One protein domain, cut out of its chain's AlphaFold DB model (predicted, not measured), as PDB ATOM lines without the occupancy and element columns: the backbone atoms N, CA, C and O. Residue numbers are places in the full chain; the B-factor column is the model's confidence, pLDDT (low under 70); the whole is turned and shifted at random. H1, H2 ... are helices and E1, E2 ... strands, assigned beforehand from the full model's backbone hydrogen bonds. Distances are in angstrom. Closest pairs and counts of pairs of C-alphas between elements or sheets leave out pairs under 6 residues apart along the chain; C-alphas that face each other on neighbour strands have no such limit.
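Overview. This is residues 6 to 139 of the 139 residues of an uncharacterized protein of Candidatus Lokiarchaeota archaeon (UniProt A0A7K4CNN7). The long helices H3 and H6 meet near their ends in a V, and H5 bridges the two like a crossbar; the small sheet E1 E2 E3 has H6 and H5 over one face, and H4 folds back on H3. The 134 printed residues, mostly helix, run E1 E2 H1 H2 E3 H3 H4 H5 H6, with an antiparallel sheet, order E1 - E2 - E3. The whole is only just loose, close to compact, with a radius of gyration of the C-alphas of 17.4 A, spanning 54 by 35 by 19 A.

Along the chain. Find C-alpha 6 at (-110.252, -9.732, 577.944), where E1, residues 6 to 8, begins. Next come E2, 13 to 17, H1, 19 to 22, H2, 32 to 36, and E3, 41 to 45. Then follow H3, 46 to 66, 30.4 A long, H4, 71 to 76, and H5, 81 to 93, 16.9 A. H6, 110 to 135, runs 35.7 A to C-alpha 135 at (-113.843, -5.758, 590.348).

Arrangement. In the hairpin E1 and E2, N 7 and O 15 are 2.9 A apart, within hydrogen-bond range; between E2 and E3, so are N 14 and O 44, at 2.8 A. H5 and H6 on one face of this sheet make two layers. H6 has a height over the sheet of 8.6 A. H5 touches H6 at Leu 85 and Ser 125, C-alphas 6.4 A apart, at a steep tilt of 61 degrees. With residue 84 alone H5 touches H3, C-alphas 53 and 84 being 6.1 A apart. H3 and H4 form a helical hairpin, closest at C-alphas 61 and 74, 5.5 A. H1 and H2 are not on the sheet. Every O i to N i+4 pair is within range in H2 to H6; H1 is too short for one.

Size, cuts and confidence. The farthest C-alphas, Lys 29 and Asp 70, are 54.2 A apart. The printed part has no cut; the link H5 to H6 is long. Look for pLDDT under 70 at residues 20 to 39, 97 to 110, 112 and 139.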
ATOM      1  N   TYR A   6    -110.682  -9.317 576.620       78.88
ATOM      2  CA  TYR A   6    -110.252  -9.732 577.944       78.88
ATOM      3  C   TYR A   6    -110.942 -11.038 578.310       78.88
ATOM      4  O   TYR A   6    -112.069 -11.293 577.887       78.88
ATOM      5  N   SER A   7    -110.247 -11.874 579.067       79.19
ATOM      6  CA  SER A   7    -110.775 -13.123 579.604       79.19
ATOM      7  C   SER A   7    -110.544 -13.169 581.105       79.19
ATOM      8  O   SER A   7    -109.603 -12.561 581.616       79.19
ATOM      9  N   LEU A   8    -111.429 -13.859 581.814       78.94
ATOM     10  CA  LEU A   8    -111.253 -14.127 583.232       78.94
ATOM     11  C   LEU A   8    -110.270 -15.299 583.368       78.94
ATOM     12  O   LEU A   8    -110.554 -16.396 582.892       78.94
ATOM     13  N   SER A   9    -109.112 -15.064 583.982       74.00
ATOM     14  CA  SER A   9    -108.072 -16.087 584.182       74.00
ATOM     15  C   SER A   9    -108.104 -16.702 585.586       74.00
ATOM     16  O   SER A   9    -107.496 -17.743 585.809       74.00
ATOM     17  N   GLY A  10    -108.857 -16.102 586.515       70.31
ATOM     18  CA  GLY A  10    -109.054 -16.582 587.885       70.31
ATOM     19  C   GLY A  10    -110.216 -15.862 588.578       70.31
ATOM     20  O   GLY A  10    -110.952 -15.115 587.947       70.31
ATOM     21  N   LEU A  11    -110.385 -16.025 589.895       70.56
ATOM     22  CA  LEU A  11    -111.519 -15.429 590.636       70.56
ATOM     23  C   LEU A  11    -111.529 -13.885 590.659       70.56
ATOM     24  O   LEU A  11    -112.561 -13.282 590.930       70.56
ATOM     25  N   SER A  12    -110.386 -13.240 590.412       78.75
ATOM     26  CA  SER A  12    -110.245 -11.771 590.414       78.75
ATOM     27  C   SER A  12    -109.148 -11.280 589.460       78.75
ATOM     28  O   SER A  12    -108.582 -10.200 589.643       78.75
ATOM     29  N   GLU A  13    -108.814 -12.097 588.461       86.06
ATOM     30  CA  GLU A  13    -107.721 -11.856 587.521       86.06
ATOM     31  C   GLU A  13    -108.254 -11.857 586.095       86.06
ATOM     32  O   GLU A  13    -108.970 -12.772 585.681       86.06
ATOM     33  N   PHE A  14    -107.881 -10.829 585.345       86.06
ATOM     34  CA  PHE A  14    -108.316 -10.597 583.981       86.06
ATOM     35  C   PHE A  14    -107.101 -10.507 583.073       86.06
ATOM     36  O   PHE A  14    -106.184  -9.730 583.331       86.06
ATOM     37  N   THR A  15    -107.109 -11.255 581.980       85.81
ATOM     38  CA  THR A  15    -106.051 -11.203 580.974       85.81
ATOM     39  C   THR A  15    -106.556 -10.457 579.756       85.81
ATOM     40  O   THR A  15    -107.509 -10.895 579.113       85.81
ATOM     41  N   ILE A  16    -105.923  -9.326 579.441       84.62
ATOM     42  CA  ILE A  16    -106.175  -8.546 578.227       84.62
ATOM     43  C   ILE A  16    -105.218  -9.023 577.138       84.62
ATOM     44  O   ILE A  16    -104.001  -8.901 577.290       84.62
ATOM     45  N   SER A  17    -105.766  -9.520 576.030       81.06
ATOM     46  CA  SER A  17    -104.989  -9.957 574.873       81.06
ATOM     47  C   SER A  17    -104.913  -8.863 573.809       81.06
ATOM     48  O   SER A  17    -105.922  -8.290 573.389       81.06
ATOM     49  N   PHE A  18    -103.696  -8.602 573.337       76.88
ATOM     50  CA  PHE A  18    -103.402  -7.645 572.266       76.88
ATOM     51  C   PHE A  18    -103.266  -8.318 570.893       76.88
ATOM     52  O   PHE A  18    -102.770  -7.713 569.942       76.88
ATOM     53  N   GLU A  19    -103.722  -9.565 570.756       72.88
ATOM     54  CA  GLU A  19    -103.554 -10.360 569.539       72.88
ATOM     55  C   GLU A  19    -104.007  -9.623 568.267       72.88
ATOM     56  O   GLU A  19    -103.245  -9.504 567.302       72.88
ATOM     57  N   GLN A  20    -105.221  -9.061 568.286       68.69
ATOM     58  CA  GLN A  20    -105.818  -8.375 567.133       68.69
ATOM     59  C   GLN A  20    -105.027  -7.138 566.685       68.69
ATOM     60  O   GLN A  20    -105.125  -6.722 565.531       68.69
ATOM     61  N   TYR A  21    -104.222  -6.563 567.575       66.69
ATOM     62  CA  TYR A  21    -103.392  -5.395 567.300       66.69
ATOM     63  C   TYR A  21    -101.998  -5.758 566.791       66.69
ATOM     64  O   TYR A  21    -101.384  -4.989 566.050       66.69
ATOM     65  N   CYS A  22    -101.519  -6.954 567.127       65.81
ATOM     66  CA  CYS A  22    -100.258  -7.480 566.625       65.81
ATOM     67  C   CYS A  22    -100.388  -8.109 565.223       65.81
ATOM     68  O   CYS A  22     -99.386  -8.233 564.515       65.81
ATOM     69  N   GLN A  23    -101.599  -8.484 564.790       64.56
ATOM     70  CA  GLN A  23    -101.848  -9.047 563.454       64.56
ATOM     71  C   GLN A  23    -101.559  -8.095 562.271       64.56
ATOM     72  O   GLN A  23    -100.849  -8.524 561.360       64.56
ATOM     73  N   PRO A  24    -102.016  -6.824 562.248       64.31
ATOM     74  CA  PRO A  24    -101.808  -5.904 561.118       64.31
ATOM     75  C   PRO A  24    -100.407  -5.258 561.078       64.31
ATOM     76  O   PRO A  24    -100.208  -4.202 560.472       64.31
ATOM     77  N   CYS A  25     -99.417  -5.835 561.760       64.38
ATOM     78  CA  CYS A  25     -98.088  -5.252 561.896       64.38
ATOM     79  C   CYS A  25     -97.100  -5.834 560.865       64.38
ATOM     80  O   CYS A  25     -96.791  -7.025 560.937       64.38
ATOM     81  N   PRO A  26     -96.528  -5.019 559.953       62.72
ATOM     82  CA  PRO A  26     -95.560  -5.496 558.953       62.72
ATOM     83  C   PRO A  26     -94.302  -6.119 559.578       62.72
ATOM     84  O   PRO A  26     -93.712  -7.044 559.029       62.72
ATOM     85  N   TRP A  27     -93.937  -5.651 560.775       62.62
ATOM     86  CA  TRP A  27     -92.776  -6.101 561.542       62.62
ATOM     87  C   TRP A  27     -93.058  -7.315 562.431       62.62
ATOM     88  O   TRP A  27     -92.178  -7.739 563.177       62.62
ATOM     89  N   ARG A  28     -94.253  -7.923 562.331       62.66
ATOM     90  CA  ARG A  28     -94.653  -9.094 563.125       62.66
ATOM     91  C   ARG A  28     -93.590 -10.188 563.115       62.66
ATOM     92  O   ARG A  28     -93.284 -10.705 564.179       62.66
ATOM     93  N   LYS A  29     -92.987 -10.489 561.955       64.69
ATOM     94  CA  LYS A  29     -91.930 -11.516 561.793       64.69
ATOM     95  C   LYS A  29     -90.710 -11.296 562.704       64.69
ATOM     96  O   LYS A  29     -90.030 -12.257 563.052       64.69
ATOM     97  N   ASN A  30     -90.456 -10.049 563.098       62.94
ATOM     98  CA  ASN A  30     -89.328  -9.669 563.943       62.94
ATOM     99  C   ASN A  30     -89.718  -9.554 565.427       62.94
ATOM    100  O   ASN A  30     -88.836  -9.634 566.279       62.94
ATOM    101  N   CYS A  31     -91.015  -9.454 565.745       61.53
ATOM    102  CA  CYS A  31     -91.530  -9.496 567.114       61.53
ATOM    103  C   CYS A  31     -91.518 -10.914 567.692       61.53
ATOM    104  O   CYS A  31     -91.744 -11.893 566.976       61.53
ATOM    105  N   LYS A  32     -91.437 -11.006 569.024       62.84
ATOM    106  CA  LYS A  32     -91.676 -12.248 569.774       62.84
ATOM    107  C   LYS A  32     -93.022 -12.894 569.407       62.84
ATOM    108  O   LYS A  32     -93.054 -14.081 569.108       62.84
ATOM    109  N   TYR A  33     -94.089 -12.101 569.227       63.69
ATOM    110  CA  TYR A  33     -95.387 -12.594 568.730       63.69
ATOM    111  C   TYR A  33     -95.319 -13.287 567.359       63.69
ATOM    112  O   TYR A  33     -96.024 -14.262 567.129       63.69
ATOM    113  N   GLY A  34     -94.511 -12.808 566.407       58.69
ATOM    114  CA  GLY A  34     -94.409 -13.482 565.106       58.69
ATOM    115  C   GLY A  34     -93.516 -14.714 565.120       58.69
ATOM    116  O   GLY A  34     -93.724 -15.594 564.289       58.69
ATOM    117  N   LYS A  35     -92.561 -14.784 566.055       64.12
ATOM    118  CA  LYS A  35     -91.644 -15.921 566.219       64.12
ATOM    119  C   LYS A  35     -92.263 -17.053 567.043       64.12
ATOM    120  O   LYS A  35     -92.204 -18.203 566.632       64.12
ATOM    121  N   GLU A  36     -92.896 -16.718 568.163       69.31
ATOM    122  CA  GLU A  36     -93.424 -17.672 569.152       69.31
ATOM    123  C   GLU A  36     -94.951 -17.837 569.071       69.31
ATOM    124  O   GLU A  36     -95.515 -18.687 569.752       69.31
ATOM    125  N   LYS A  37     -95.642 -17.037 568.241       65.19
ATOM    126  CA  LYS A  37     -97.117 -16.985 568.127       65.19
ATOM    127  C   LYS A  37     -97.859 -16.669 569.437       65.19
ATOM    128  O   LYS A  37     -99.081 -16.769 569.460       65.19
ATOM    129  N   GLN A  38     -97.166 -16.228 570.488       66.12
ATOM    130  CA  GLN A  38     -97.771 -15.865 571.774       66.12
ATOM    131  C   GLN A  38     -98.144 -14.378 571.810       66.12
ATOM    132  O   GLN A  38     -97.241 -13.536 571.712       66.12
ATOM    133  N   PRO A  39     -99.445 -14.025 571.853       68.19
ATOM    134  CA  PRO A  39     -99.869 -12.631 571.889       68.19
ATOM    135  C   PRO A  39     -99.372 -11.951 573.161       68.19
ATOM    136  O   PRO A  39     -99.162 -12.594 574.186       68.19
ATOM    137  N   LEU A  40     -99.196 -10.629 573.098       74.06
ATOM    138  CA  LEU A  40     -98.980  -9.870 574.319       74.06
ATOM    139  C   LEU A  40    -100.245  -9.985 575.168       74.06
ATOM    140  O   LEU A  40    -101.317  -9.515 574.779       74.06
ATOM    141  N   GLU A  41    -100.069 -10.577 576.336       79.12
ATOM    142  CA  GLU A  41    -101.097 -10.724 577.346       79.12
ATOM    143  C   GLU A  41    -100.719  -9.904 578.574       79.12
ATOM    144  O   GLU A  41     -99.611  -9.994 579.118       79.12
ATOM    145  N   VAL A  42    -101.653  -9.056 578.989       83.50
ATOM    146  CA  VAL A  42    -101.509  -8.201 580.161       83.50
ATOM    147  C   VAL A  42    -102.478  -8.689 581.214       83.50
ATOM    148  O   VAL A  42    -103.691  -8.541 581.071       83.50
ATOM    149  N   LEU A  43    -101.928  -9.249 582.287       85.75
ATOM    150  CA  LEU A  43    -102.705  -9.671 583.441       85.75
ATOM    151  C   LEU A  43    -102.991  -8.466 584.345       85.75
ATOM    152  O   LEU A  43    -102.079  -7.734 584.742       85.75
ATOM    153  N   ILE A  44    -104.260  -8.252 584.666       85.00
ATOM    154  CA  ILE A  44    -104.757  -7.229 585.583       85.00
ATOM    155  C   ILE A  44    -105.542  -7.939 586.677       85.00
ATOM    156  O   ILE A  44    -106.570  -8.555 586.406       85.00
ATOM    157  N   SER A  45    -105.070  -7.841 587.918       86.81
ATOM    158  CA  SER A  45    -105.816  -8.335 589.073       86.81
ATOM    159  C   SER A  45    -106.618  -7.201 589.723       86.81
ATOM    160  O   SER A  45    -106.201  -6.038 589.719       86.81
ATOM    161  N   CYS A  46    -107.762  -7.524 590.331       86.25
ATOM    162  CA  CYS A  46    -108.516  -6.542 591.117       86.25
ATOM    163  C   CYS A  46    -107.714  -6.022 592.318       86.25
ATOM    164  O   CYS A  46    -107.883  -4.873 592.728       86.25
ATOM    165  N   LYS A  47    -106.810  -6.848 592.864       85.94
ATOM    166  CA  LYS A  47    -105.887  -6.448 593.933       85.94
ATOM    167  C   LYS A  47    -104.893  -5.398 593.443       85.94
ATOM    168  O   LYS A  47    -104.702  -4.404 594.133       85.94
ATOM    169  N   ASP A  48    -104.333  -5.573 592.246       84.44
ATOM    170  CA  ASP A  48    -103.404  -4.615 591.635       84.44
ATOM    171  C   ASP A  48    -104.091  -3.264 591.427       84.44
ATOM    172  O   ASP A  48    -103.524  -2.221 591.744       84.44
ATOM    173  N   LEU A  49    -105.336  -3.278 590.931       85.88
ATOM    174  CA  LEU A  49    -106.136  -2.069 590.726       85.88
ATOM    175  C   LEU A  49    -106.397  -1.329 592.041       85.88
ATOM    176  O   LEU A  49    -106.251  -0.106 592.096       85.88
ATOM    177  N   LYS A  50    -106.753  -2.063 593.101       86.06
ATOM    178  CA  LYS A  50    -106.983  -1.496 594.433       86.06
ATOM    179  C   LYS A  50    -105.699  -0.927 595.032       86.06
ATOM    180  O   LYS A  50    -105.684   0.233 595.431       86.06
ATOM    181  N   TYR A  51    -104.619  -1.705 595.028       88.62
ATOM    182  CA  TYR A  51    -103.324  -1.275 595.548       88.62
ATOM    183  C   TYR A  51    -102.818  -0.026 594.820       88.62
ATOM    184  O   TYR A  51    -102.389   0.931 595.457       88.62
ATOM    185  N   LYS A  52    -102.947   0.027 593.487       88.81
ATOM    186  CA  LYS A  52    -102.575   1.221 592.716       88.81
ATOM    187  C   LYS A  52    -103.449   2.429 593.018       88.81
ATOM    188  O   LYS A  52    -102.939   3.547 593.035       88.81
ATOM    189  N   ALA A  53    -104.741   2.236 593.271       87.44
ATOM    190  CA  ALA A  53    -105.609   3.323 593.710       87.44
ATOM    191  C   ALA A  53    -105.164   3.886 595.072       87.44
ATOM    192  O   ALA A  53    -105.084   5.104 595.226       87.44
ATOM    193  N   GLU A  54    -104.832   3.016 596.029       88.25
ATOM    194  CA  GLU A  54    -104.346   3.389 597.365       88.25
ATOM    195  C   GLU A  54    -102.975   4.080 597.307       88.25
ATOM    196  O   GLU A  54    -102.780   5.123 597.931       88.25
ATOM    197  N   GLU A  55    -102.047   3.562 596.498       91.00
ATOM    198  CA  GLU A  55    -100.728   4.163 596.278       91.00
ATOM    199  C   GLU A  55    -100.849   5.581 595.698       91.00
ATOM    200  O   GLU A  55    -100.253   6.527 596.219       91.00
ATOM    201  N   LEU A  56    -101.662   5.760 594.652       88.75
ATOM    202  CA  LEU A  56    -101.893   7.069 594.037       88.75
ATOM    203  C   LEU A  56    -102.586   8.042 594.993       88.75
ATOM    204  O   LEU A  56    -102.264   9.232 595.005       88.75
ATOM    205  N   GLN A  57    -103.507   7.542 595.816       88.75
ATOM    206  CA  GLN A  57    -104.154   8.333 596.853       88.75
ATOM    207  C   GLN A  57    -103.138   8.823 597.888       88.75
ATOM    208  O   GLN A  57    -103.107  10.011 598.214       88.75
ATOM    209  N   PHE A  58    -102.258   7.937 598.354       88.56
ATOM    210  CA  PHE A  58    -101.198   8.282 599.296       88.56
ATOM    211  C   PHE A  58    -100.223   9.314 598.713       88.56
ATOM    212  O   PHE A  58     -99.885  10.299 599.376       88.56
ATOM    213  N   GLN A  59     -99.811   9.142 597.454       89.00
ATOM    214  CA  GLN A  59     -98.949  10.102 596.760       89.00
ATOM    215  C   GLN A  59     -99.623  11.473 596.617       89.00
ATOM    216  O   GLN A  59     -98.977  12.501 596.838       89.00
ATOM    217  N   HIS A  60    -100.920  11.506 596.289       87.50
ATOM    218  CA  HIS A  60    -101.677  12.752 596.178       87.50
ATOM    219  C   HIS A  60    -101.749  13.493 597.517       87.50
ATOM    220  O   HIS A  60    -101.423  14.678 597.575       87.50
ATOM    221  N   VAL A  61    -102.109  12.787 598.591       88.94
ATOM    222  CA  VAL A  61    -102.185  13.352 599.943       88.94
ATOM    223  C   VAL A  61    -100.819  13.860 600.405       88.94
ATOM    224  O   VAL A  61    -100.714  14.995 600.864       88.94
ATOM    225  N   THR A  62     -99.760  13.073 600.207       88.44
ATOM    226  CA  THR A  62     -98.385  13.463 600.560       88.44
ATOM    227  C   THR A  62     -97.947  14.720 599.812       88.44
ATOM    228  O   THR A  62     -97.287  15.589 600.381       88.44
ATOM    229  N   LYS A  63     -98.309  14.843 598.529       90.12
ATOM    230  CA  LYS A  63     -97.995  16.032 597.733       90.12
ATOM    231  C   LYS A  63     -98.713  17.270 598.275       90.12
ATOM    232  O   LYS A  63     -98.058  18.276 598.516       90.12
ATOM    233  N   VAL A  64    -100.016  17.167 598.540       89.06
ATOM    234  CA  VAL A  64    -100.809  18.269 599.111       89.06
ATOM    235  C   VAL A  64    -100.281  18.671 600.489       89.06
ATOM    236  O   VAL A  64    -100.160  19.859 600.768       89.06
ATOM    237  N   GLN A  65     -99.892  17.703 601.324       86.69
ATOM    238  CA  GLN A  65     -99.284  17.963 602.628       86.69
ATOM    239  C   GLN A  65     -97.970  18.748 602.505       86.69
ATOM    240  O   GLN A  65     -97.760  19.706 603.243       86.69
ATOM    241  N   LYS A  66     -97.093  18.373 601.564       90.38
ATOM    242  CA  LYS A  66     -95.835  19.097 601.303       90.38
ATOM    243  C   LYS A  66     -96.067  20.511 600.771       90.38
ATOM    244  O   LYS A  66     -95.269  21.398 601.047       90.38
ATOM    245  N   GLU A  67     -97.149  20.714 600.028       89.94
ATOM    246  CA  GLU A  67     -97.563  22.013 599.487       89.94
ATOM    247  C   GLU A  67     -98.352  22.860 600.509       89.94
ATOM    248  O   GLU A  67     -98.770  23.970 600.190       89.94
ATOM    249  N   GLY A  68     -98.547  22.367 601.742       84.75
ATOM    250  CA  GLY A  68     -99.272  23.074 602.804       84.75
ATOM    251  C   GLY A  68    -100.792  23.132 602.605       84.75
ATOM    252  O   GLY A  68    -101.460  23.979 603.194       84.75
ATOM    253  N   GLY A  69    -101.345  22.267 601.755       82.88
ATOM    254  CA  GLY A  69    -102.772  22.213 601.458       82.88
ATOM    255  C   GLY A  69    -103.592  21.364 602.436       82.88
ATOM    256  O   GLY A  69    -103.082  20.722 603.354       82.88
ATOM    257  N   ASP A  70    -104.904  21.343 602.210       85.56
ATOM    258  CA  ASP A  70    -105.881  20.657 603.060       85.56
ATOM    259  C   ASP A  70    -105.875  19.128 602.838       85.56
ATOM    260  O   ASP A  70    -106.380  18.611 601.835       85.56
ATOM    261  N   ILE A  71    -105.320  18.399 603.811       85.19
ATOM    262  CA  ILE A  71    -105.209  16.932 603.814       85.19
ATOM    263  C   ILE A  71    -106.587  16.252 603.867       85.19
ATOM    264  O   ILE A  71    -106.776  15.193 603.259       85.19
ATOM    265  N   GLN A  72    -107.567  16.839 604.561       80.81
ATOM    266  CA  GLN A  72    -108.900  16.241 604.693       80.81
ATOM    267  C   GLN A  72    -109.612  16.227 603.340       80.81
ATOM    268  O   GLN A  72    -110.126  15.189 602.919       80.81
ATOM    269  N   LYS A  73    -109.549  17.341 602.601       81.94
ATOM    270  CA  LYS A  73    -110.069  17.412 601.226       81.94
ATOM    271  C   LYS A  73    -109.308  16.506 600.263       81.94
ATOM    272  O   LYS A  73    -109.927  15.876 599.407       81.94
ATOM    273  N   ALA A  74    -107.985  16.406 600.404       77.50
ATOM    274  CA  ALA A  74    -107.174  15.521 599.568       77.50
ATOM    275  C   ALA A  74    -107.554  14.043 599.754       77.50
ATOM    276  O   ALA A  74    -107.618  13.299 598.780       77.50
ATOM    277  N   THR A  75    -107.871  13.637 600.988       80.19
ATOM    278  CA  THR A  75    -108.225  12.252 601.334       80.19
ATOM    279  C   THR A  75    -109.609  11.855 600.809       80.19
ATOM    280  O   THR A  75    -109.819  10.713 600.417       80.19
ATOM    281  N   GLN A  76    -110.547  12.805 600.742       80.62
ATOM    282  CA  GLN A  76    -111.901  12.587 600.213       80.62
ATOM    283  C   GLN A  76    -111.958  12.532 598.678       80.62
ATOM    284  O   GLN A  76    -112.945  12.073 598.099       80.62
ATOM    285  N   LYS A  77    -110.916  13.012 597.993       82.12
ATOM    286  CA  LYS A  77    -110.887  13.055 596.534       82.12
ATOM    287  C   LYS A  77    -110.625  11.663 595.963       82.12
ATOM    288  O   LYS A  77    -109.532  11.132 596.095       82.12
ATOM    289  N   LYS A  78    -111.608  11.103 595.254       83.06
ATOM    290  CA  LYS A  78    -111.461   9.825 594.545       83.06
ATOM    291  C   LYS A  78    -110.484   9.960 593.370       83.06
ATOM    292  O   LYS A  78    -110.659  10.833 592.516       83.06
ATOM    293  N   ILE A  79    -109.498   9.066 593.290       86.81
ATOM    294  CA  ILE A  79    -108.590   8.994 592.138       86.81
ATOM    295  C   ILE A  79    -109.375   8.584 590.878       86.81
ATOM    296  O   ILE A  79    -110.107   7.589 590.905       86.81
ATOM    297  N   PRO A  80    -109.237   9.312 589.754       88.62
ATOM    298  CA  PRO A  80    -109.877   8.934 588.500       88.62
ATOM    299  C   PRO A  80    -109.384   7.576 587.986       88.62
ATOM    300  O   PRO A  80    -108.181   7.314 587.954       88.62
ATOM    301  N   ALA A  81    -110.302   6.749 587.478       87.25
ATOM    302  CA  ALA A  81    -109.974   5.452 586.873       87.25
ATOM    303  C   ALA A  81    -108.935   5.571 585.744       87.25
ATOM    304  O   ALA A  81    -108.042   4.741 585.624       87.25
ATOM    305  N   SER A  82    -108.994   6.648 584.954       86.94
ATOM    306  CA  SER A  82    -108.008   6.932 583.905       86.94
ATOM    307  C   SER A  82    -106.583   7.076 584.440       86.94
ATOM    308  O   SER A  82    -105.644   6.677 583.760       86.94
ATOM    309  N   THR A  83    -106.411   7.623 585.647       88.69
ATOM    310  CA  THR A  83    -105.094   7.789 586.276       88.69
ATOM    311  C   THR A  83    -104.531   6.436 586.700       88.69
ATOM    312  O   THR A  83    -103.387   6.129 586.383       88.69
ATOM    313  N   ILE A  84    -105.360   5.593 587.325       89.25
ATOM    314  CA  ILE A  84    -104.981   4.229 587.729       89.25
ATOM    315  C   ILE A  84    -104.585   3.408 586.496       89.25
ATOM    316  O   ILE A  84    -103.502   2.829 586.442       89.25
ATOM    317  N   LEU A  85    -105.432   3.417 585.462       89.75
ATOM    318  CA  LEU A  85    -105.178   2.691 584.219       89.75
ATOM    319  C   LEU A  85    -103.946   3.225 583.475       89.75
ATOM    320  O   LEU A  85    -103.252   2.447 582.828       89.75
ATOM    321  N   SER A  86    -103.644   4.524 583.580       89.56
ATOM    322  CA  SER A  86    -102.458   5.124 582.956       89.56
ATOM    323  C   SER A  86    -101.173   4.592 583.583       89.56
ATOM    324  O   SER A  86    -100.234   4.266 582.855       89.56
ATOM    325  N   GLU A  87    -101.123   4.467 584.909       89.69
ATOM    326  CA  GLU A  87     -99.962   3.877 585.581       89.69
ATOM    327  C   GLU A  87     -99.821   2.387 585.252       89.69
ATOM    328  O   GLU A  87     -98.740   1.951 584.861       89.69
ATOM    329  N   ILE A  88    -100.919   1.624 585.246       87.94
ATOM    330  CA  ILE A  88    -100.885   0.207 584.839       87.94
ATOM    331  C   ILE A  88    -100.409   0.058 583.392       87.94
ATOM    332  O   ILE A  88     -99.606  -0.819 583.083       87.94
ATOM    333  N   TRP A  89    -100.863   0.928 582.491       86.94
ATOM    334  CA  TRP A  89    -100.410   0.939 581.105       86.94
ATOM    335  C   TRP A  89     -98.910   1.219 580.993       86.94
ATOM    336  O   TRP A  89     -98.205   0.542 580.240       86.94
ATOM    337  N   LYS A  90     -98.394   2.193 581.753       85.50
ATOM    338  CA  LYS A  90     -96.955   2.472 581.796       85.50
ATOM    339  C   LYS A  90     -96.171   1.257 582.289       85.50
ATOM    340  O   LYS A  90     -95.201   0.881 581.643       85.50
ATOM    341  N   GLU A  91     -96.612   0.639 583.378       85.31
ATOM    342  CA  GLU A  91     -95.891  -0.443 584.054       85.31
ATOM    343  C   GLU A  91     -95.970  -1.785 583.331       85.31
ATOM    344  O   GLU A  91     -94.980  -2.513 583.299       85.31
ATOM    345  N   LYS A  92     -97.125  -2.131 582.754       82.69
ATOM    346  CA  LYS A  92     -97.362  -3.463 582.177       82.69
ATOM    347  C   LYS A  92     -97.290  -3.505 580.654       82.69
ATOM    348  O   LYS A  92     -96.986  -4.560 580.105       82.69
ATOM    349  N   VAL A  93     -97.548  -2.384 579.973       79.44
ATOM    350  CA  VAL A  93     -97.560  -2.323 578.500       79.44
ATOM    351  C   VAL A  93     -96.338  -1.590 577.967       79.44
ATOM    352  O   VAL A  93     -95.597  -2.138 577.154       79.44
ATOM    353  N   LYS A  94     -96.067  -0.368 578.445       76.81
ATOM    354  CA  LYS A  94     -94.940   0.433 577.932       76.81
ATOM    355  C   LYS A  94     -93.562  -0.081 578.349       76.81
ATOM    356  O   LYS A  94     -92.587   0.336 577.730       76.81
ATOM    357  N   THR A  95     -93.450  -0.935 579.363       78.06
ATOM    358  CA  THR A  95     -92.186  -1.598 579.743       78.06
ATOM    359  C   THR A  95     -91.821  -2.735 578.790       78.06
ATOM    360  O   THR A  95     -90.643  -3.016 578.603       78.06
ATOM    361  N   ARG A  96     -92.804  -3.343 578.116       74.50
ATOM    362  CA  ARG A  96     -92.628  -4.489 577.210       74.50
ATOM    363  C   ARG A  96     -92.431  -4.062 575.754       74.50
ATOM    364  O   ARG A  96     -93.001  -4.648 574.838       74.50
ATOM    365  N   LYS A  97     -91.621  -3.025 575.522       65.31
ATOM    366  CA  LYS A  97     -91.380  -2.477 574.169       65.31
ATOM    367  C   LYS A  97     -90.775  -3.506 573.211       65.31
ATOM    368  O   LYS A  97     -91.035  -3.439 572.013       65.31
ATOM    369  N   ASP A  98     -90.032  -4.470 573.747       62.31
ATOM    370  CA  ASP A  98     -89.365  -5.528 572.981       62.31
ATOM    371  C   ASP A  98     -90.343  -6.617 572.506       62.31
ATOM    372  O   ASP A  98     -90.114  -7.285 571.498       62.31
ATOM    373  N   GLU A  99     -91.488  -6.766 573.181       62.41
ATOM    374  CA  GLU A  99     -92.566  -7.664 572.745       62.41
ATOM    375  C   GLU A  99     -93.477  -6.989 571.701       62.41
ATOM    376  O   GLU A  99     -94.193  -7.666 570.960       62.41
ATOM    377  N   ILE A 100     -93.388  -5.656 571.579       62.03
ATOM    378  CA  ILE A 100     -94.267  -4.814 570.766       62.03
ATOM    379  C   ILE A 100     -93.450  -3.891 569.846       62.03
ATOM    380  O   ILE A 100     -93.554  -2.663 569.911       62.03
ATOM    381  N   TYR A 101     -92.689  -4.451 568.897       62.62
ATOM    382  CA  TYR A 101     -92.032  -3.619 567.867       62.62
ATOM    383  C   TYR A 101     -93.038  -2.735 567.097       62.62
ATOM    384  O   TYR A 101     -92.671  -1.707 566.539       62.62
ATOM    385  N   CYS A 102     -94.324  -3.095 567.117       60.81
ATOM    386  CA  CYS A 102     -95.426  -2.404 566.448       60.81
ATOM    387  C   CYS A 102     -95.791  -1.021 567.027       60.81
ATOM    388  O   CYS A 102     -96.559  -0.300 566.386       60.81
ATOM    389  N   ILE A 103     -95.244  -0.655 568.195       60.41
ATOM    390  CA  ILE A 103     -95.331   0.687 568.804       60.41
ATOM    391  C   ILE A 103     -93.940   1.252 569.140       60.41
ATOM    392  O   ILE A 103     -93.809   2.177 569.940       60.41
ATOM    393  N   ASN A 104     -92.880   0.672 568.575       65.44
ATOM    394  CA  ASN A 104     -91.519   1.109 568.834       65.44
ATOM    395  C   ASN A 104     -91.080   2.110 567.757       65.44
ATOM    396  O   ASN A 104     -90.943   1.763 566.584       65.44
ATOM    397  N   THR A 105     -90.836   3.352 568.175       63.38
ATOM    398  CA  THR A 105     -90.399   4.462 567.312       63.38
ATOM    399  C   THR A 105     -89.035   4.230 566.662       63.38
ATOM    400  O   THR A 105     -88.682   4.939 565.729       63.38
ATOM    401  N   THR A 106     -88.259   3.249 567.132       67.94
ATOM    402  CA  THR A 106     -86.987   2.845 566.514       67.94
ATOM    403  C   THR A 106     -87.195   2.098 565.190       67.94
ATOM    404  O   THR A 106     -86.309   2.101 564.344       67.94
ATOM    405  N   PHE A 107     -88.355   1.458 564.994       63.19
ATOM    406  CA  PHE A 107     -88.615   0.571 563.848       63.19
ATOM    407  C   PHE A 107     -89.810   1.000 562.987       63.19
ATOM    408  O   PHE A 107     -90.011   0.477 561.892       63.19
ATOM    409  N   LEU A 108     -90.619   1.941 563.473       66.88
ATOM    410  CA  LEU A 108     -91.798   2.464 562.793       66.88
ATOM    411  C   LEU A 108     -91.823   3.988 562.869       66.88
ATOM    412  O   LEU A 108     -91.327   4.578 563.826       66.88
ATOM    413  N   ASP A 109     -92.453   4.602 561.867       69.69
ATOM    414  CA  ASP A 109     -92.662   6.045 561.808       69.69
ATOM    415  C   ASP A 109     -93.320   6.584 563.095       69.69
ATOM    416  O   ASP A 109     -94.260   5.993 563.634       69.69
ATOM    417  N   LEU A 110     -92.819   7.725 563.577       68.75
ATOM    418  CA  LEU A 110     -93.239   8.355 564.831       68.75
ATOM    419  C   LEU A 110     -94.732   8.697 564.857       68.75
ATOM    420  O   LEU A 110     -95.383   8.509 565.886       68.75
ATOM    421  N   ILE A 111     -95.290   9.169 563.739       70.56
ATOM    422  CA  ILE A 111     -96.710   9.524 563.627       70.56
ATOM    423  C   ILE A 111     -97.551   8.248 563.668       70.56
ATOM    424  O   ILE A 111     -98.547   8.177 564.391       70.56
ATOM    425  N   LEU A 112     -97.114   7.203 562.965       68.94
ATOM    426  CA  LEU A 112     -97.790   5.908 562.959       68.94
ATOM    427  C   LEU A 112     -97.771   5.231 564.339       68.94
ATOM    428  O   LEU A 112     -98.783   4.676 564.771       68.94
ATOM    429  N   VAL A 113     -96.649   5.308 565.056       70.50
ATOM    430  CA  VAL A 113     -96.528   4.817 566.435       70.50
ATOM    431  C   VAL A 113     -97.389   5.633 567.396       70.50
ATOM    432  O   VAL A 113     -98.035   5.048 568.268       70.50
ATOM    433  N   SER A 114     -97.429   6.958 567.242       71.56
ATOM    434  CA  SER A 114     -98.244   7.846 568.076       71.56
ATOM    435  C   SER A 114     -99.736   7.542 567.923       71.56
ATOM    436  O   SER A 114    -100.407   7.266 568.918       71.56
ATOM    437  N   ASN A 115    -100.233   7.474 566.683       74.81
ATOM    438  CA  ASN A 115    -101.634   7.162 566.392       74.81
ATOM    439  C   ASN A 115    -102.023   5.779 566.933       74.81
ATOM    440  O   ASN A 115    -103.014   5.647 567.649       74.81
ATOM    441  N   ARG A 116    -101.193   4.756 566.691       74.88
ATOM    442  CA  ARG A 116    -101.434   3.406 567.226       74.88
ATOM    443  C   ARG A 116    -101.411   3.375 568.748       74.88
ATOM    444  O   ARG A 116    -102.269   2.749 569.357       74.88
ATOM    445  N   SER A 117    -100.470   4.072 569.379       75.88
ATOM    446  CA  SER A 117    -100.400   4.145 570.841       75.88
ATOM    447  C   SER A 117    -101.653   4.786 571.439       75.88
ATOM    448  O   SER A 117    -102.113   4.336 572.486       75.88
ATOM    449  N   GLN A 118    -102.216   5.805 570.782       81.75
ATOM    450  CA  GLN A 118    -103.469   6.436 571.201       81.75
ATOM    451  C   GLN A 118    -104.668   5.498 571.033       81.75
ATOM    452  O   GLN A 118    -105.464   5.376 571.962       81.75
ATOM    453  N   GLU A 119    -104.774   4.799 569.901       82.06
ATOM    454  CA  GLU A 119    -105.829   3.806 569.664       82.06
ATOM    455  C   GLU A 119    -105.794   2.685 570.709       82.06
ATOM    456  O   GLU A 119    -106.810   2.363 571.327       82.06
ATOM    457  N   TRP A 120    -104.608   2.124 570.961       82.88
ATOM    458  CA  TRP A 120    -104.454   1.029 571.916       82.88
ATOM    459  C   TRP A 120    -104.732   1.499 573.339       82.88
ATOM    460  O   TRP A 120    -105.355   0.777 574.112       82.88
ATOM    461  N   TRP A 121    -104.305   2.717 573.683       86.62
ATOM    462  CA  TRP A 121    -104.614   3.327 574.970       86.62
ATOM    463  C   TRP A 121    -106.119   3.546 575.156       86.62
ATOM    464  O   TRP A 121    -106.639   3.266 576.237       86.62
ATOM    465  N   ALA A 122    -106.827   4.024 574.130       87.19
ATOM    466  CA  ALA A 122    -108.269   4.240 574.192       87.19
ATOM    467  C   ALA A 122    -109.015   2.923 574.451       87.19
ATOM    468  O   ALA A 122    -109.864   2.850 575.343       87.19
ATOM    469  N   GLU A 123    -108.643   1.861 573.738       87.25
ATOM    470  CA  GLU A 123    -109.256   0.543 573.898       87.25
ATOM    471  C   GLU A 123    -108.856  -0.136 575.210       87.25
ATOM    472  O   GLU A 123    -109.711  -0.710 575.887       87.25
ATOM    473  N   PHE A 124    -107.602   0.005 575.639       87.75
ATOM    474  CA  PHE A 124    -107.156  -0.476 576.946       87.75
ATOM    475  C   PHE A 124    -107.886   0.241 578.074       87.75
ATOM    476  O   PHE A 124    -108.349  -0.396 579.012       87.75
ATOM    477  N   SER A 125    -108.051   1.558 577.970       88.94
ATOM    478  CA  SER A 125    -108.804   2.346 578.945       88.94
ATOM    479  C   SER A 125    -110.266   1.925 579.001       88.94
ATOM    480  O   SER A 125    -110.850   1.871 580.081       88.94
ATOM    481  N   ARG A 126    -110.872   1.620 577.847       90.69
ATOM    482  CA  ARG A 126    -112.250   1.130 577.770       90.69
ATOM    483  C   ARG A 126    -112.389  -0.227 578.460       90.69
ATOM    484  O   ARG A 126    -113.245  -0.375 579.324       90.69
ATOM    485  N   VAL A 127    -111.541  -1.194 578.111       88.81
ATOM    486  CA  VAL A 127    -111.547  -2.536 578.715       88.81
ATOM    487  C   VAL A 127    -111.196  -2.483 580.201       88.81
ATOM    488  O   VAL A 127    -111.865  -3.108 581.014       88.81
ATOM    489  N   GLY A 128    -110.202  -1.684 580.578       87.50
ATOM    490  CA  GLY A 128    -109.788  -1.499 581.963       87.50
ATOM    491  C   GLY A 128    -110.898  -0.931 582.844       87.50
ATOM    492  O   GLY A 128    -111.058  -1.382 583.971       87.50
ATOM    493  N   LYS A 129    -111.717  -0.002 582.331       90.31
ATOM    494  CA  LYS A 129    -112.904   0.490 583.052       90.31
ATOM    495  C   LYS A 129    -113.931  -0.615 583.287       90.31
ATOM    496  O   LYS A 129    -114.408  -0.736 584.408       90.31
ATOM    497  N   LEU A 130    -114.207  -1.446 582.278       89.12
ATOM    498  CA  LEU A 130    -115.103  -2.599 582.431       89.12
ATOM    499  C   LEU A 130    -114.569  -3.574 583.488       89.12
ATOM    500  O   LEU A 130    -115.309  -4.001 584.363       89.12
ATOM    501  N   ILE A 131    -113.266  -3.866 583.470       87.12
ATOM    502  CA  ILE A 131    -112.629  -4.707 584.493       87.12
ATOM    503  C   ILE A 131    -112.752  -4.072 585.882       87.12
ATOM    504  O   ILE A 131    -113.062  -4.766 586.843       87.12
ATOM    505  N   MET A 132    -112.541  -2.759 586.013       86.88
ATOM    506  CA  MET A 132    -112.716  -2.060 587.291       86.88
ATOM    507  C   MET A 132    -114.161  -2.126 587.799       86.88
ATOM    508  O   MET A 132    -114.362  -2.280 589.002       86.88
ATOM    509  N   GLU A 133    -115.152  -2.026 586.911       88.69
ATOM    510  CA  GLU A 133    -116.569  -2.200 587.248       88.69
ATOM    511  C   GLU A 133    -116.868  -3.631 587.709       88.69
ATOM    512  O   GLU A 133    -117.562  -3.811 588.706       88.69
ATOM    513  N   GLU A 134    -116.303  -4.647 587.050       85.75
ATOM    514  CA  GLU A 134    -116.411  -6.043 587.495       85.75
ATOM    515  C   GLU A 134    -115.732  -6.260 588.855       85.75
ATOM    516  O   GLU A 134    -116.315  -6.858 589.755       85.75
ATOM    517  N   CYS A 135    -114.538  -5.702 589.062       85.56
ATOM    518  CA  CYS A 135    -113.843  -5.758 590.348       85.56
ATOM    519  C   CYS A 135    -114.630  -5.078 591.476       85.56
ATOM    520  O   CYS A 135    -114.592  -5.551 592.608       85.56
ATOM    521  N   ALA A 136    -115.358  -3.998 591.182       83.75
ATOM    522  CA  ALA A 136    -116.202  -3.307 592.155       83.75
ATOM    523  C   ALA A 136    -117.450  -4.107 592.568       83.75
ATOM    524  O   ALA A 136    -118.115  -3.721 593.517       83.75
ATOM    525  N   LYS A 137    -117.792  -5.197 591.869       82.75
ATOM    526  CA  LYS A 137    -118.850  -6.132 592.296       82.75
ATOM    527  C   LYS A 137    -118.330  -7.206 593.255       82.75
ATOM    528  O   LYS A 137    -119.127  -7.883 593.895       82.75
ATOM    529  N   ILE A 138    -117.010  -7.402 593.306       72.88
ATOM    530  CA  ILE A 138    -116.344  -8.426 594.126       72.88
ATOM    531  C   ILE A 138    -116.040  -7.899 595.542       72.88
ATOM    532  O   ILE A 138    -115.918  -8.696 596.472       72.88
ATOM    533  N   PHE A 139    -115.925  -6.577 595.705       59.78
ATOM    534  CA  PHE A 139    -115.614  -5.880 596.959       59.78
ATOM    535  C   PHE A 139    -116.725  -4.907 597.338       59.78
ATOM    536  O   PHE A 139    -116.955  -4.746 598.556       59.78
TER     537      PHE A 139